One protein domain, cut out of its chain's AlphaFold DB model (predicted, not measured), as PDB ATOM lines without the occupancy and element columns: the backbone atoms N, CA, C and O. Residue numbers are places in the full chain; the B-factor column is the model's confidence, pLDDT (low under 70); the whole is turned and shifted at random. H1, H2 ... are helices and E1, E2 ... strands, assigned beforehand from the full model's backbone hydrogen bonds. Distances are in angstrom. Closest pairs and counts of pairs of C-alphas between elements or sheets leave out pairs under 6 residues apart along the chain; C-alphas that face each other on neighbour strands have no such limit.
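What this domain is: This is residues 381 to 475 of the 1155 residues of an uncharacterized protein of viral metagenome (UniProt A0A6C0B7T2). A strongly twisted antiparallel sheet of four strands, E2, E3, E1 and E6 in that order, has two helices packed on it, H1 along the edge strand E2 and the longer H2 slantwise over E3. Beyond the sheet a small hairpin of E4 and E5, followed by a long loop, residues 439 to 452, draws the body out at one end before the chain returns to H2. The printed part has 95 residues, with two named helices and six named strands in the order E1, H1, E2, E3, E4, E5, H2, E6; the class is mixed, helices and strands. It is compact, with a radius of gyration of the C-alphas of 13.3 A, yet elongated in outline, spanning 42 by 27 by 25 A.

Where its parts are: E1, residues 381 to 386, begins at C-alpha 381 (-42.374, -34.743, 144.447) and is 16.9 A long. H1, residues 393 to 400, is 10.4 A long. E2, residues 409 to 413, measures 11.4 A, and E3, residues 419 to 424, 16.5 A. E4, residues 429 to 432, measures 9.4 A, and E5, residues 435 to 438, 10.1 A. H2, residues 453 to 464, begins at C-alpha 453 (-39.751, -28.049, 152.886) and is 16.7 A long. E6, residues 468 to 474, is 17.7 A long and ends at C-alpha 474 (-43.156, -37.174, 138.450).

How they stand to each other: In the sheet E1 is antiparallel to E6, with N 382 and O 472 2.8 A apart, within hydrogen-bond range. E1 is also antiparallel to E3, with N 383 and O 422 at 2.8 A. E2 and E3 form a hairpin, with N 410 and O 423 at 2.9 A. E1, H1 and E2 make a split strand-helix-strand unit, two strands running the same way with E3 between them in the sheet; its crossover is right-handed. The arrangement has two layers, H1 and H2 on one face of the sheet. H1 is on the sheet over E2 at a height of 9.2 A and runs along the strands, at 14 degrees to E2 on the local plane; the closest C-alphas of the two are those of Ser 393 and Val 412, 6.0 A apart. H2 is on the sheet over E3, only just not over E1 too, with two of its C-alphas falling on E1; its height is 8.3 A, and it runs slantwise, at 51 degrees to E3 on the local plane. H1 and H2 are near each other, with 5 pairs of C-alphas within 10 A. In both helices every O i to N i+4 pair is within hydrogen-bond range. E4 and E5 form a hairpin, with N 430 and O 437 at 3.0 A; the closest C-alphas of E2 and E4 are those of Asp 410 and Leu 431, 6.7 A apart, while E2 and E5 are apart.

The domain as a whole: The two C-alphas farthest apart, those of Pro 417 and Ser 442, are 42.0 A apart. The printed part has no cut. The link from E5 to H2, 14 residues, is long. Mean pLDDT of the printed part is 77.0; 20 residues are under 70, among them residues 414 to 417 and 440 to 451.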
ATOM      1  N   LYS A 381     -43.476 -35.701 144.310       88.56
ATOM      2  CA  LYS A 381     -42.374 -34.743 144.447       88.56
ATOM      3  C   LYS A 381     -41.113 -35.461 144.928       88.56
ATOM      4  O   LYS A 381     -41.092 -36.024 146.023       88.56
ATOM      5  N   VAL A 382     -40.064 -35.421 144.111       89.44
ATOM      6  CA  VAL A 382     -38.785 -36.103 144.335       89.44
ATOM      7  C   VAL A 382     -37.678 -35.074 144.530       89.44
ATOM      8  O   VAL A 382     -37.463 -34.197 143.693       89.44
ATOM      9  N   TYR A 383     -36.953 -35.205 145.633       91.06
ATOM     10  CA  TYR A 383     -35.813 -34.371 145.988       91.06
ATOM     11  C   TYR A 383     -34.520 -35.086 145.602       91.06
ATOM     12  O   TYR A 383     -34.316 -36.244 145.957       91.06
ATOM     13  N   THR A 384     -33.652 -34.394 144.874       90.56
ATOM     14  CA  THR A 384     -32.368 -34.916 144.407       90.56
ATOM     15  C   THR A 384     -31.252 -34.387 145.294       90.56
ATOM     16  O   THR A 384     -31.191 -33.185 145.573       90.56
ATOM     17  N   PHE A 385     -30.370 -35.281 145.726       90.50
ATOM     18  CA  PHE A 385     -29.178 -34.959 146.509       90.50
ATOM     19  C   PHE A 385     -27.949 -35.620 145.885       90.50
ATOM     20  O   PHE A 385     -28.075 -36.634 145.197       90.50
ATOM     21  N   ASP A 386     -26.757 -35.078 146.121       89.44
ATOM     22  CA  ASP A 386     -25.515 -35.741 145.719       89.44
ATOM     23  C   ASP A 386     -25.218 -36.979 146.596       89.44
ATOM     24  O   ASP A 386     -25.522 -37.022 147.784       89.44
ATOM     25  N   ASN A 387     -24.633 -38.022 146.003       85.62
ATOM     26  CA  ASN A 387     -24.212 -39.247 146.695       85.62
ATOM     27  C   ASN A 387     -22.708 -39.483 146.521       85.62
ATOM     28  O   ASN A 387     -22.259 -40.517 146.033       85.62
ATOM     29  N   LYS A 388     -21.894 -38.509 146.937       81.25
ATOM     30  CA  LYS A 388     -20.427 -38.602 146.813       81.25
ATOM     31  C   LYS A 388     -19.822 -39.756 147.613       81.25
ATOM     32  O   LYS A 388     -18.745 -40.234 147.279       81.25
ATOM     33  N   GLN A 389     -20.511 -40.194 148.666       75.75
ATOM     34  CA  GLN A 389     -20.077 -41.282 149.542       75.75
ATOM     35  C   GLN A 389     -20.519 -42.673 149.043       75.75
ATOM     36  O   GLN A 389     -20.205 -43.662 149.696       75.75
ATOM     37  N   SER A 390     -21.232 -42.765 147.908       75.38
ATOM     38  CA  SER A 390     -21.751 -44.026 147.344       75.38
ATOM     39  C   SER A 390     -22.538 -44.873 148.359       75.38
ATOM     40  O   SER A 390     -22.427 -46.099 148.394       75.38
ATOM     41  N   ILE A 391     -23.331 -44.225 149.216       73.75
ATOM     42  CA  ILE A 391     -24.153 -44.920 150.213       73.75
ATOM     43  C   ILE A 391     -25.293 -45.631 149.474       73.75
ATOM     44  O   ILE A 391     -25.997 -45.013 148.676       73.75
ATOM     45  N   GLY A 392     -25.476 -46.925 149.740       71.56
ATOM     46  CA  GLY A 392     -26.589 -47.710 149.203       71.56
ATOM     47  C   GLY A 392     -27.915 -47.449 149.925       71.56
ATOM     48  O   GLY A 392     -27.945 -47.013 151.081       71.56
ATOM     49  N   SER A 393     -29.026 -47.757 149.255       70.56
ATOM     50  CA  SER A 393     -30.385 -47.567 149.774       70.56
ATOM     51  C   SER A 393     -30.641 -48.334 151.084       70.56
ATOM     52  O   SER A 393     -31.195 -47.767 152.025       70.56
ATOM     53  N   GLU A 394     -30.155 -49.574 151.213       68.44
ATOM     54  CA  GLU A 394     -30.273 -50.409 152.427       68.44
ATOM     55  C   GLU A 394     -29.694 -49.742 153.686       68.44
ATOM     56  O   GLU A 394     -30.305 -49.753 154.763       68.44
ATOM     57  N   THR A 395     -28.539 -49.087 153.553       70.81
ATOM     58  CA  THR A 395     -27.903 -48.345 154.647       70.81
ATOM     59  C   THR A 395     -28.772 -47.172 155.095       70.81
ATOM     60  O   THR A 395     -28.868 -46.887 156.290       70.81
ATOM     61  N   ILE A 396     -29.448 -46.502 154.159       72.56
ATOM     62  CA  ILE A 396     -30.338 -45.377 154.466       72.56
ATOM     63  C   ILE A 396     -31.610 -45.869 155.153       72.56
ATOM     64  O   ILE A 396     -32.017 -45.263 156.139       72.56
ATOM     65  N   TYR A 397     -32.182 -47.002 154.734       69.38
ATOM     66  CA  TYR A 397     -33.314 -47.627 155.437       69.38
ATOM     67  C   TYR A 397     -32.971 -48.012 156.880       69.38
ATOM     68  O   TYR A 397     -33.755 -47.775 157.806       69.38
ATOM     69  N   THR A 398     -31.763 -48.534 157.087       70.88
ATOM     70  CA  THR A 398     -31.259 -48.885 158.420       70.88
ATOM     71  C   THR A 398     -31.089 -47.639 159.297       70.88
ATOM     72  O   THR A 398     -31.520 -47.620 160.453       70.88
ATOM     73  N   ARG A 399     -30.527 -46.556 158.740       73.94
ATOM     74  CA  ARG A 399     -30.398 -45.258 159.424       73.94
ATOM     75  C   ARG A 399     -31.744 -44.583 159.670       73.94
ATOM     76  O   ARG A 399     -31.901 -43.944 160.700       73.94
ATOM     77  N   ASN A 400     -32.716 -44.727 158.773       72.81
ATOM     78  CA  ASN A 400     -34.049 -44.142 158.927       72.81
ATOM     79  C   ASN A 400     -34.738 -44.669 160.194       72.81
ATOM     80  O   ASN A 400     -35.265 -43.903 160.994       72.81
ATOM     81  N   SER A 401     -34.600 -45.970 160.460       68.69
ATOM     82  CA  SER A 401     -35.175 -46.600 161.654       68.69
ATOM     83  C   SER A 401     -34.573 -46.111 162.984       68.69
ATOM     84  O   SER A 401     -35.198 -46.300 164.026       68.69
ATOM     85  N   SER A 402     -33.383 -45.501 162.971       71.81
ATOM     86  CA  SER A 402     -32.654 -45.061 164.172       71.81
ATOM     87  C   SER A 402     -32.431 -43.545 164.264       71.81
ATOM     88  O   SER A 402     -32.177 -43.040 165.357       71.81
ATOM     89  N   ASN A 403     -32.553 -42.800 163.160       78.88
ATOM     90  CA  ASN A 403     -32.299 -41.363 163.096       78.88
ATOM     91  C   ASN A 403     -33.613 -40.556 163.019       78.88
ATOM     92  O   ASN A 403     -34.289 -40.588 161.987       78.88
ATOM     93  N   PRO A 404     -33.947 -39.748 164.046       77.62
ATOM     94  CA  PRO A 404     -35.161 -38.929 164.065       77.62
ATOM     95  C   PRO A 404     -35.300 -37.953 162.888       77.62
ATOM     96  O   PRO A 404     -36.422 -37.584 162.543       77.62
ATOM     97  N   LEU A 405     -34.188 -37.541 162.269       79.88
ATOM     98  CA  LEU A 405     -34.171 -36.615 161.130       79.88
ATOM     99  C   LEU A 405     -34.659 -37.259 159.823       79.88
ATOM    100  O   LEU A 405     -35.007 -36.545 158.889       79.88
ATOM    101  N   LEU A 406     -34.692 -38.594 159.751       80.81
ATOM    102  CA  LEU A 406     -35.071 -39.343 158.548       80.81
ATOM    103  C   LEU A 406     -36.490 -39.931 158.612       80.81
ATOM    104  O   LEU A 406     -36.957 -40.463 157.612       80.81
ATOM    105  N   LYS A 407     -37.214 -39.767 159.729       79.38
ATOM    106  CA  LYS A 407     -38.545 -40.367 159.975       79.38
ATOM    107  C   LYS A 407     -39.627 -40.028 158.931       79.38
ATOM    108  O   LYS A 407     -40.644 -40.716 158.857       79.38
ATOM    109  N   GLU A 408     -39.439 -38.948 158.170       79.75
ATOM    110  CA  GLU A 408     -40.360 -38.487 157.117       79.75
ATOM    111  C   GLU A 408     -39.916 -38.896 155.703       79.75
ATOM    112  O   GLU A 408     -40.557 -38.509 154.728       79.75
ATOM    113  N   VAL A 409     -38.842 -39.676 155.563       83.62
ATOM    114  CA  VAL A 409     -38.356 -40.197 154.277       83.62
ATOM    115  C   VAL A 409     -39.071 -41.506 153.934       83.62
ATOM    116  O   VAL A 409     -39.052 -42.439 154.737       83.62
ATOM    117  N   ASP A 410     -39.675 -41.586 152.742       81.44
ATOM    118  CA  ASP A 410     -40.342 -42.796 152.230       81.44
ATOM    119  C   ASP A 410     -39.441 -43.608 151.282       81.44
ATOM    120  O   ASP A 410     -38.986 -44.703 151.624       81.44
ATOM    121  N   LEU A 411     -39.187 -43.084 150.079       74.19
ATOM    122  CA  LEU A 411     -38.422 -43.749 149.022       74.19
ATOM    123  C   LEU A 411     -37.042 -43.125 148.882       74.19
ATOM    124  O   LEU A 411     -36.916 -41.905 148.926       74.19
ATOM    125  N   VAL A 412     -36.028 -43.971 148.707       72.56
ATOM    126  CA  VAL A 412     -34.645 -43.589 148.425       72.56
ATOM    127  C   VAL A 412     -34.154 -44.440 147.261       72.56
ATOM    128  O   VAL A 412     -33.817 -45.612 147.428       72.56
ATOM    129  N   ASP A 413     -34.143 -43.848 146.074       72.75
ATOM    130  CA  ASP A 413     -33.661 -44.478 144.850       72.75
ATOM    131  C   ASP A 413     -32.193 -44.074 144.610       72.75
ATOM    132  O   ASP A 413     -31.854 -42.890 144.532       72.75
ATOM    133  N   THR A 414     -31.328 -45.092 144.543       67.12
ATOM    134  CA  THR A 414     -29.877 -45.004 144.290       67.12
ATOM    135  C   THR A 414     -29.488 -45.599 142.933       67.12
ATOM    136  O   THR A 414     -28.333 -45.965 142.730       67.12
ATOM    137  N   SER A 415     -30.437 -45.728 141.998       65.06
ATOM    138  CA  SER A 415     -30.210 -46.222 140.629       65.06
ATOM    139  C   SER A 415     -29.101 -45.464 139.897       65.06
ATOM    140  O   SER A 415     -28.455 -46.007 139.002       65.06
ATOM    141  N   GLN A 416     -28.857 -44.215 140.292       68.94
ATOM    142  CA  GLN A 416     -27.736 -43.406 139.841       68.94
ATOM    143  C   GLN A 416     -26.654 -43.375 140.936       68.94
ATOM    144  O   GLN A 416     -26.902 -42.818 142.005       68.94
ATOM    145  N   PRO A 417     -25.439 -43.902 140.683       68.88
ATOM    146  CA  PRO A 417     -24.408 -44.064 141.715       68.88
ATOM    147  C   PRO A 417     -24.031 -42.772 142.453       68.88
ATOM    148  O   PRO A 417     -23.617 -42.813 143.606       68.88
ATOM    149  N   GLN A 418     -24.176 -41.622 141.786       81.81
ATOM    150  CA  GLN A 418     -23.737 -40.311 142.271       81.81
ATOM    151  C   GLN A 418     -24.872 -39.442 142.833       81.81
ATOM    152  O   GLN A 418     -24.616 -38.295 143.207       81.81
ATOM    153  N   THR A 419     -26.112 -39.938 142.906       83.69
ATOM    154  CA  THR A 419     -27.256 -39.143 143.385       83.69
ATOM    155  C   THR A 419     -28.268 -39.966 144.176       83.69
ATOM    156  O   THR A 419     -28.547 -41.109 143.824       83.69
ATOM    157  N   PHE A 420     -28.891 -39.348 145.178       81.81
ATOM    158  CA  PHE A 420     -30.092 -39.868 145.832       81.81
ATOM    159  C   PHE A 420     -31.342 -39.218 145.256       81.81
ATOM    160  O   PHE A 420     -31.398 -37.995 145.137       81.81
ATOM    161  N   LEU A 421     -32.369 -40.023 144.995       84.50
ATOM    162  CA  LEU A 421     -33.723 -39.555 144.724       84.50
ATOM    163  C   LEU A 421     -34.612 -39.902 145.917       84.50
ATOM    164  O   LEU A 421     -34.860 -41.076 146.186       84.50
ATOM    165  N   ILE A 422     -35.065 -38.882 146.647       86.81
ATOM    166  CA  ILE A 422     -35.760 -39.037 147.927       86.81
ATOM    167  C   ILE A 422     -37.194 -38.510 147.846       86.81
ATOM    168  O   ILE A 422     -37.421 -37.400 147.364       86.81
ATOM    169  N   THR A 423     -38.163 -39.273 148.360       86.81
ATOM    170  CA  THR A 423     -39.559 -38.828 148.531       86.81
ATOM    171  C   THR A 423     -39.935 -38.670 150.005       86.81
ATOM    172  O   THR A 423     -39.367 -39.313 150.892       86.81
ATOM    173  N   LYS A 424     -40.922 -37.806 150.266       86.38
ATOM    174  CA  LYS A 424     -41.497 -37.586 151.600       86.38
ATOM    175  C   LYS A 424     -42.633 -38.580 151.874       86.38
ATOM    176  O   LYS A 424     -43.381 -38.937 150.964       86.38
ATOM    177  N   CYS A 425     -42.796 -38.982 153.131       85.50
ATOM    178  CA  CYS A 425     -43.976 -39.704 153.599       85.50
ATOM    179  C   CYS A 425     -45.256 -38.869 153.388       85.50
ATOM    180  O   CYS A 425     -45.205 -37.633 153.422       85.50
ATOM    181  N   PRO A 426     -46.425 -39.513 153.212       85.38
ATOM    182  CA  PRO A 426     -47.703 -38.810 153.184       85.38
ATOM    183  C   PRO A 426     -47.901 -37.932 154.427       85.38
ATOM    184  O   PRO A 426     -47.488 -38.290 155.530       85.38
ATOM    185  N   ARG A 427     -48.558 -36.779 154.261       79.12
ATOM    186  CA  ARG A 427     -48.778 -35.819 155.355       79.12
ATOM    187  C   ARG A 427     -49.486 -36.494 156.536       79.12
ATOM    188  O   ARG A 427     -50.544 -37.088 156.353       79.12
ATOM    189  N   GLY A 428     -48.921 -36.365 157.738       77.69
ATOM    190  CA  GLY A 428     -49.434 -37.017 158.952       77.69
ATOM    191  C   GLY A 428     -48.887 -38.412 159.223       77.69
ATOM    192  O   GLY A 428     -49.222 -38.989 160.256       77.69
ATOM    193  N   PHE A 429     -48.020 -38.933 158.353       82.38
ATOM    194  CA  PHE A 429     -47.428 -40.255 158.500       82.38
ATOM    195  C   PHE A 429     -45.913 -40.182 158.637       82.38
ATOM    196  O   PHE A 429     -45.245 -39.345 158.034       82.38
ATOM    197  N   THR A 430     -45.379 -41.111 159.421       84.06
ATOM    198  CA  THR A 430     -43.940 -41.353 159.546       84.06
ATOM    199  C   THR A 430     -43.639 -42.813 159.256       84.06
ATOM    200  O   THR A 430     -44.485 -43.691 159.468       84.06
ATOM    201  N   LEU A 431     -42.431 -43.076 158.768       79.00
ATOM    202  CA  LEU A 431     -41.972 -44.429 158.507       79.00
ATOM    203  C   LEU A 431     -41.419 -45.043 159.799       79.00
ATOM    204  O   LEU A 431     -40.469 -44.531 160.385       79.00
ATOM    205  N   LYS A 432     -41.989 -46.168 160.244       77.00
ATOM    206  CA  LYS A 432     -41.470 -46.959 161.371       77.00
ATOM    207  C   LYS A 432     -41.388 -48.426 160.967       77.00
ATOM    208  O   LYS A 432     -42.408 -49.031 160.656       77.00
ATOM    209  N   GLN A 433     -40.179 -48.999 160.979       72.44
ATOM    210  CA  GLN A 433     -39.923 -50.376 160.514       72.44
ATOM    211  C   GLN A 433     -40.483 -50.628 159.100       72.44
ATOM    212  O   GLN A 433     -41.141 -51.636 158.854       72.44
ATOM    213  N   ASN A 434     -40.274 -49.676 158.181       68.31
ATOM    214  CA  ASN A 434     -40.783 -49.717 156.804       68.31
ATOM    215  C   ASN A 434     -42.320 -49.818 156.664       68.31
ATOM    216  O   ASN A 434     -42.825 -50.128 155.587       68.31
ATOM    217  N   LYS A 435     -43.071 -49.509 157.729       80.00
ATOM    218  CA  LYS A 435     -44.530 -49.357 157.702       80.00
ATOM    219  C   LYS A 435     -44.919 -47.930 158.078       80.00
ATOM    220  O   LYS A 435     -44.290 -47.305 158.932       80.00
ATOM    221  N   MET A 436     -45.967 -47.419 157.447       83.06
ATOM    222  CA  MET A 436     -46.506 -46.094 157.723       83.06
ATOM    223  C   MET A 436     -47.290 -46.112 159.025       83.06
ATOM    224  O   MET A 436     -48.172 -46.952 159.205       83.06
ATOM    225  N   LYS A 437     -46.985 -45.170 159.914       82.94
ATOM    226  CA  LYS A 437     -47.753 -44.932 161.134       82.94
ATOM    227  C   LYS A 437     -48.243 -43.501 161.181       82.94
ATOM    228  O   LYS A 437     -47.473 -42.573 160.922       82.94
ATOM    229  N   LEU A 438     -49.517 -43.355 161.523       79.12
ATOM    230  CA  LEU A 438     -50.115 -42.060 161.797       79.12
ATOM    231  C   LEU A 438     -49.436 -41.449 163.029       79.12
ATOM    232  O   LEU A 438     -49.199 -42.133 164.027       79.12
ATOM    233  N   VAL A 439     -49.094 -40.169 162.949       71.44
ATOM    234  CA  VAL A 439     -48.594 -39.411 164.100       71.44
ATOM    235  C   VAL A 439     -49.770 -39.132 165.050       71.44
ATOM    236  O   VAL A 439     -50.841 -38.746 164.589       71.44
ATOM    237  N   ASP A 440     -49.580 -39.353 166.357       60.25
ATOM    238  CA  ASP A 440     -50.636 -39.312 167.388       60.25
ATOM    239  C   ASP A 440     -51.563 -38.073 167.263       60.25
ATOM    240  O   ASP A 440     -51.089 -36.939 167.417       60.25
ATOM    241  N   PRO A 441     -52.880 -38.270 167.020       49.06
ATOM    242  CA  PRO A 441     -53.867 -37.201 166.862       49.06
ATOM    243  C   PRO A 441     -53.997 -36.271 168.073       49.06
ATOM    244  O   PRO A 441     -54.353 -35.107 167.909       49.06
ATOM    245  N   SER A 442     -53.693 -36.744 169.288       45.72
ATOM    246  CA  SER A 442     -53.868 -35.970 170.529       45.72
ATOM    247  C   SER A 442     -52.910 -34.773 170.664       45.72
ATOM    248  O   SER A 442     -53.171 -33.861 171.450       45.72
ATOM    249  N   ASN A 443     -51.853 -34.729 169.844       41.69
ATOM    250  CA  ASN A 443     -50.918 -33.607 169.701       41.69
ATOM    251  C   ASN A 443     -50.976 -32.955 168.304       41.69
ATOM    252  O   ASN A 443     -50.129 -32.121 167.974       41.69
ATOM    253  N   TYR A 444     -51.939 -33.337 167.459       44.44
ATOM    254  CA  TYR A 444     -51.937 -33.013 166.036       44.44
ATOM    255  C   TYR A 444     -52.806 -31.789 165.722       44.44
ATOM    256  O   TYR A 444     -53.950 -31.898 165.287       44.44
ATOM    257  N   ASN A 445     -52.239 -30.593 165.895       42.41
ATOM    258  CA  ASN A 445     -52.785 -29.392 165.265       42.41
ATOM    259  C   ASN A 445     -52.403 -29.433 163.774       42.41
ATOM    260  O   ASN A 445     -51.225 -29.315 163.433       42.41
ATOM    261  N   HIS A 446     -53.377 -29.624 162.874       45.38
ATOM    262  CA  HIS A 446     -53.153 -29.861 161.433       45.38
ATOM    263  C   HIS A 446     -52.298 -28.797 160.708       45.38
ATOM    264  O   HIS A 446     -51.785 -29.084 159.620       45.38
ATOM    265  N   ALA A 447     -52.150 -27.602 161.289       40.91
ATOM    266  CA  ALA A 447     -51.414 -26.470 160.732       40.91
ATOM    267  C   ALA A 447     -50.012 -26.235 161.340       40.91
ATOM    268  O   ALA A 447     -49.222 -25.547 160.709       40.91
ATOM    269  N   GLU A 448     -49.681 -26.784 162.518       39.56
ATOM    270  CA  GLU A 448     -48.476 -26.369 163.278       39.56
ATOM    271  C   GLU A 448     -47.325 -27.394 163.289       39.56
ATOM    272  O   GLU A 448     -46.211 -27.036 163.653       39.56
ATOM    273  N   ASN A 449     -47.550 -28.646 162.872       44.47
ATOM    274  CA  ASN A 449     -46.556 -29.734 162.996       44.47
ATOM    275  C   ASN A 449     -45.980 -30.242 161.656       44.47
ATOM    276  O   ASN A 449     -45.394 -31.324 161.607       44.47
ATOM    277  N   GLU A 450     -46.176 -29.525 160.549       57.44
ATOM    278  CA  GLU A 450     -45.599 -29.912 159.255       57.44
ATOM    279  C   GLU A 450     -44.170 -29.376 159.137       57.44
ATOM    280  O   GLU A 450     -43.968 -28.166 159.144       57.44
ATOM    281  N   ILE A 451     -43.185 -30.274 159.010       67.38
ATOM    282  CA  ILE A 451     -41.802 -29.887 158.706       67.38
ATOM    283  C   ILE A 451     -41.805 -29.120 157.381       67.38
ATOM    284  O   ILE A 451     -42.174 -29.684 156.337       67.38
ATOM    285  N   GLU A 452     -41.388 -27.853 157.432       77.81
ATOM    286  CA  GLU A 452     -41.260 -27.011 156.249       77.81
ATOM    287  C   GLU A 452     -40.321 -27.668 155.233       77.81
ATOM    288  O   GLU A 452     -39.368 -28.366 155.579       77.81
ATOM    289  N   GLU A 453     -40.547 -27.422 153.944       82.25
ATOM    290  CA  GLU A 453     -39.751 -28.049 152.886       82.25
ATOM    291  C   GLU A 453     -38.240 -27.795 153.042       82.25
ATOM    292  O   GLU A 453     -37.426 -28.673 152.747       82.25
ATOM    293  N   ASN A 454     -37.859 -26.617 153.537       85.12
ATOM    294  CA  ASN A 454     -36.464 -26.278 153.811       85.12
ATOM    295  C   ASN A 454     -35.907 -27.059 155.005       85.12
ATOM    296  O   ASN A 454     -34.770 -27.521 154.961       85.12
ATOM    297  N   GLU A 455     -36.707 -27.253 156.050       86.56
ATOM    298  CA  GLU A 455     -36.318 -28.059 157.203       86.56
ATOM    299  C   GLU A 455     -36.148 -29.534 156.809       86.56
ATOM    300  O   GLU A 455     -35.149 -30.151 157.172       86.56
ATOM    301  N   PHE A 456     -37.038 -30.078 155.972       87.06
ATOM    302  CA  PHE A 456     -36.915 -31.438 155.437       87.06
ATOM    303  C   PHE A 456     -35.606 -31.632 154.656       87.06
ATOM    304  O   PHE A 456     -34.872 -32.590 154.908       87.06
ATOM    305  N   LYS A 457     -35.272 -30.693 153.759       89.81
ATOM    306  CA  LYS A 457     -34.000 -30.703 153.013       89.81
ATOM    307  C   LYS A 457     -32.801 -30.670 153.962       89.81
ATOM    308  O   LYS A 457     -31.938 -31.540 153.878       89.81
ATOM    309  N   ASN A 458     -32.797 -29.733 154.910       89.31
ATOM    310  CA  ASN A 458     -31.716 -29.575 155.885       89.31
ATOM    311  C   ASN A 458     -31.529 -30.827 156.759       89.31
ATOM    312  O   ASN A 458     -30.402 -31.183 157.104       89.31
ATOM    313  N   ASN A 459     -32.620 -31.501 157.129       89.50
ATOM    314  CA  ASN A 459     -32.578 -32.728 157.921       89.50
ATOM    315  C   ASN A 459     -31.897 -33.870 157.156       89.50
ATOM    316  O   ASN A 459     -31.070 -34.576 157.734       89.50
ATOM    317  N   ILE A 460     -32.174 -34.006 155.855       88.31
ATOM    318  CA  ILE A 460     -31.519 -34.992 154.986       88.31
ATOM    319  C   ILE A 460     -30.034 -34.666 154.810       88.31
ATOM    320  O   ILE A 460     -29.197 -35.544 155.027       88.31
ATOM    321  N   GLU A 461     -29.693 -33.418 154.476       89.56
ATOM    322  CA  GLU A 461     -28.297 -32.993 154.298       89.56
ATOM    323  C   GLU A 461     -27.458 -33.275 155.551       89.56
ATOM    324  O   GLU A 461     -26.357 -33.820 155.457       89.56
ATOM    325  N   LYS A 462     -28.009 -32.995 156.740       88.12
ATOM    326  CA  LYS A 462     -27.363 -33.300 158.026       88.12
ATOM    327  C   LYS A 462     -27.249 -34.801 158.289       88.12
ATOM    328  O   LYS A 462     -26.202 -35.263 158.735       88.12
ATOM    329  N   ALA A 463     -28.316 -35.561 158.048       86.81
ATOM    330  CA  ALA A 463     -28.364 -36.984 158.374       86.81
ATOM    331  C   ALA A 463     -27.510 -37.856 157.438       86.81
ATOM    332  O   ALA A 463     -26.978 -38.881 157.874       86.81
ATOM    333  N   LEU A 464     -27.393 -37.472 156.164       85.06
ATOM    334  CA  LEU A 464     -26.693 -38.241 155.130       85.06
ATOM    335  C   LEU A 464     -25.375 -37.605 154.670       85.06
ATOM    336  O   LEU A 464     -24.660 -38.237 153.899       85.06
ATOM    337  N   GLN A 465     -25.031 -36.408 155.160       86.88
ATOM    338  CA  GLN A 465     -23.835 -35.655 154.752       86.88
ATOM    339  C   GLN A 465     -23.773 -35.416 153.233       86.88
ATOM    340  O   GLN A 465     -22.722 -35.549 152.602       86.88
ATOM    341  N   CYS A 466     -24.915 -35.060 152.651       88.44
ATOM    342  CA  CYS A 466     -25.087 -34.758 151.232       88.44
ATOM    343  C   CYS A 466     -25.514 -33.300 151.020       88.44
ATOM    344  O   CYS A 466     -25.803 -32.580 151.974       88.44
ATOM    345  N   LYS A 467     -25.578 -32.872 149.760       90.62
ATOM    346  CA  LYS A 467     -26.093 -31.574 149.320       90.62
ATOM    347  C   LYS A 467     -27.291 -31.750 148.407       90.62
ATOM    348  O   LYS A 467     -27.268 -32.574 147.494       90.62
ATOM    349  N   PHE A 468     -28.314 -30.939 148.626       92.25
ATOM    350  CA  PHE A 468     -29.463 -30.823 147.745       92.25
ATOM    351  C   PHE A 468     -29.036 -30.267 146.379       92.25
ATOM    352  O   PHE A 468     -28.325 -29.265 146.297       92.25
ATOM    353  N   THR A 469     -29.473 -30.915 145.300       91.75
ATOM    354  CA  THR A 469     -29.105 -30.556 143.920       91.75
ATOM    355  C   THR A 469     -30.301 -30.175 143.055       91.75
ATOM    356  O   THR A 469     -30.129 -29.446 142.080       91.75
ATOM    357  N   GLY A 470     -31.516 -30.609 143.397       91.75
ATOM    358  CA  GLY A 470     -32.699 -30.254 142.620       91.75
ATOM    359  C   GLY A 470     -33.977 -30.930 143.093       91.75
ATOM    360  O   GLY A 470     -33.964 -31.823 143.934       91.75
ATOM    361  N   VAL A 471     -35.107 -30.500 142.543       91.44
ATOM    362  CA  VAL A 471     -36.421 -31.090 142.808       91.44
ATOM    363  C   VAL A 471     -37.151 -31.298 141.490       91.44
ATOM    364  O   VAL A 471     -37.113 -30.431 140.619       91.44
ATOM    365  N   ALA A 472     -37.805 -32.445 141.351       89.88
ATOM    366  CA  ALA A 472     -38.595 -32.799 140.181       89.88
ATOM    367  C   ALA A 472     -39.942 -33.382 140.618       89.88
ATOM    368  O   ALA A 472     -40.049 -33.994 141.682       89.88
ATOM    369  N   ASN A 473     -40.969 -33.186 139.795       89.19
ATOM    370  CA  ASN A 473     -42.274 -33.803 139.988       89.19
ATOM    371  C   ASN A 473     -42.457 -34.873 138.920       89.19
ATOM    372  O   ASN A 473     -42.257 -34.592 137.740       89.19
ATOM    373  N   TYR A 474     -42.853 -36.066 139.344       89.00
ATOM    374  CA  TYR A 474     -43.156 -37.174 138.450       89.00
ATOM    375  C   TYR A 474     -44.621 -37.562 138.586       89.00
ATOM    376  O   TYR A 474     -45.150 -37.669 139.696       89.00
ATOM    377  N   ASP A 475     -45.261 -37.778 137.448       90.88
ATOM    378  CA  ASP A 475     -46.601 -38.338 137.377       90.88
ATOM    379  C   ASP A 475     -46.537 -39.872 137.394       90.88
ATOM    380  O   ASP A 475     -45.487 -40.480 137.158       90.88
TER     381      ASP A 475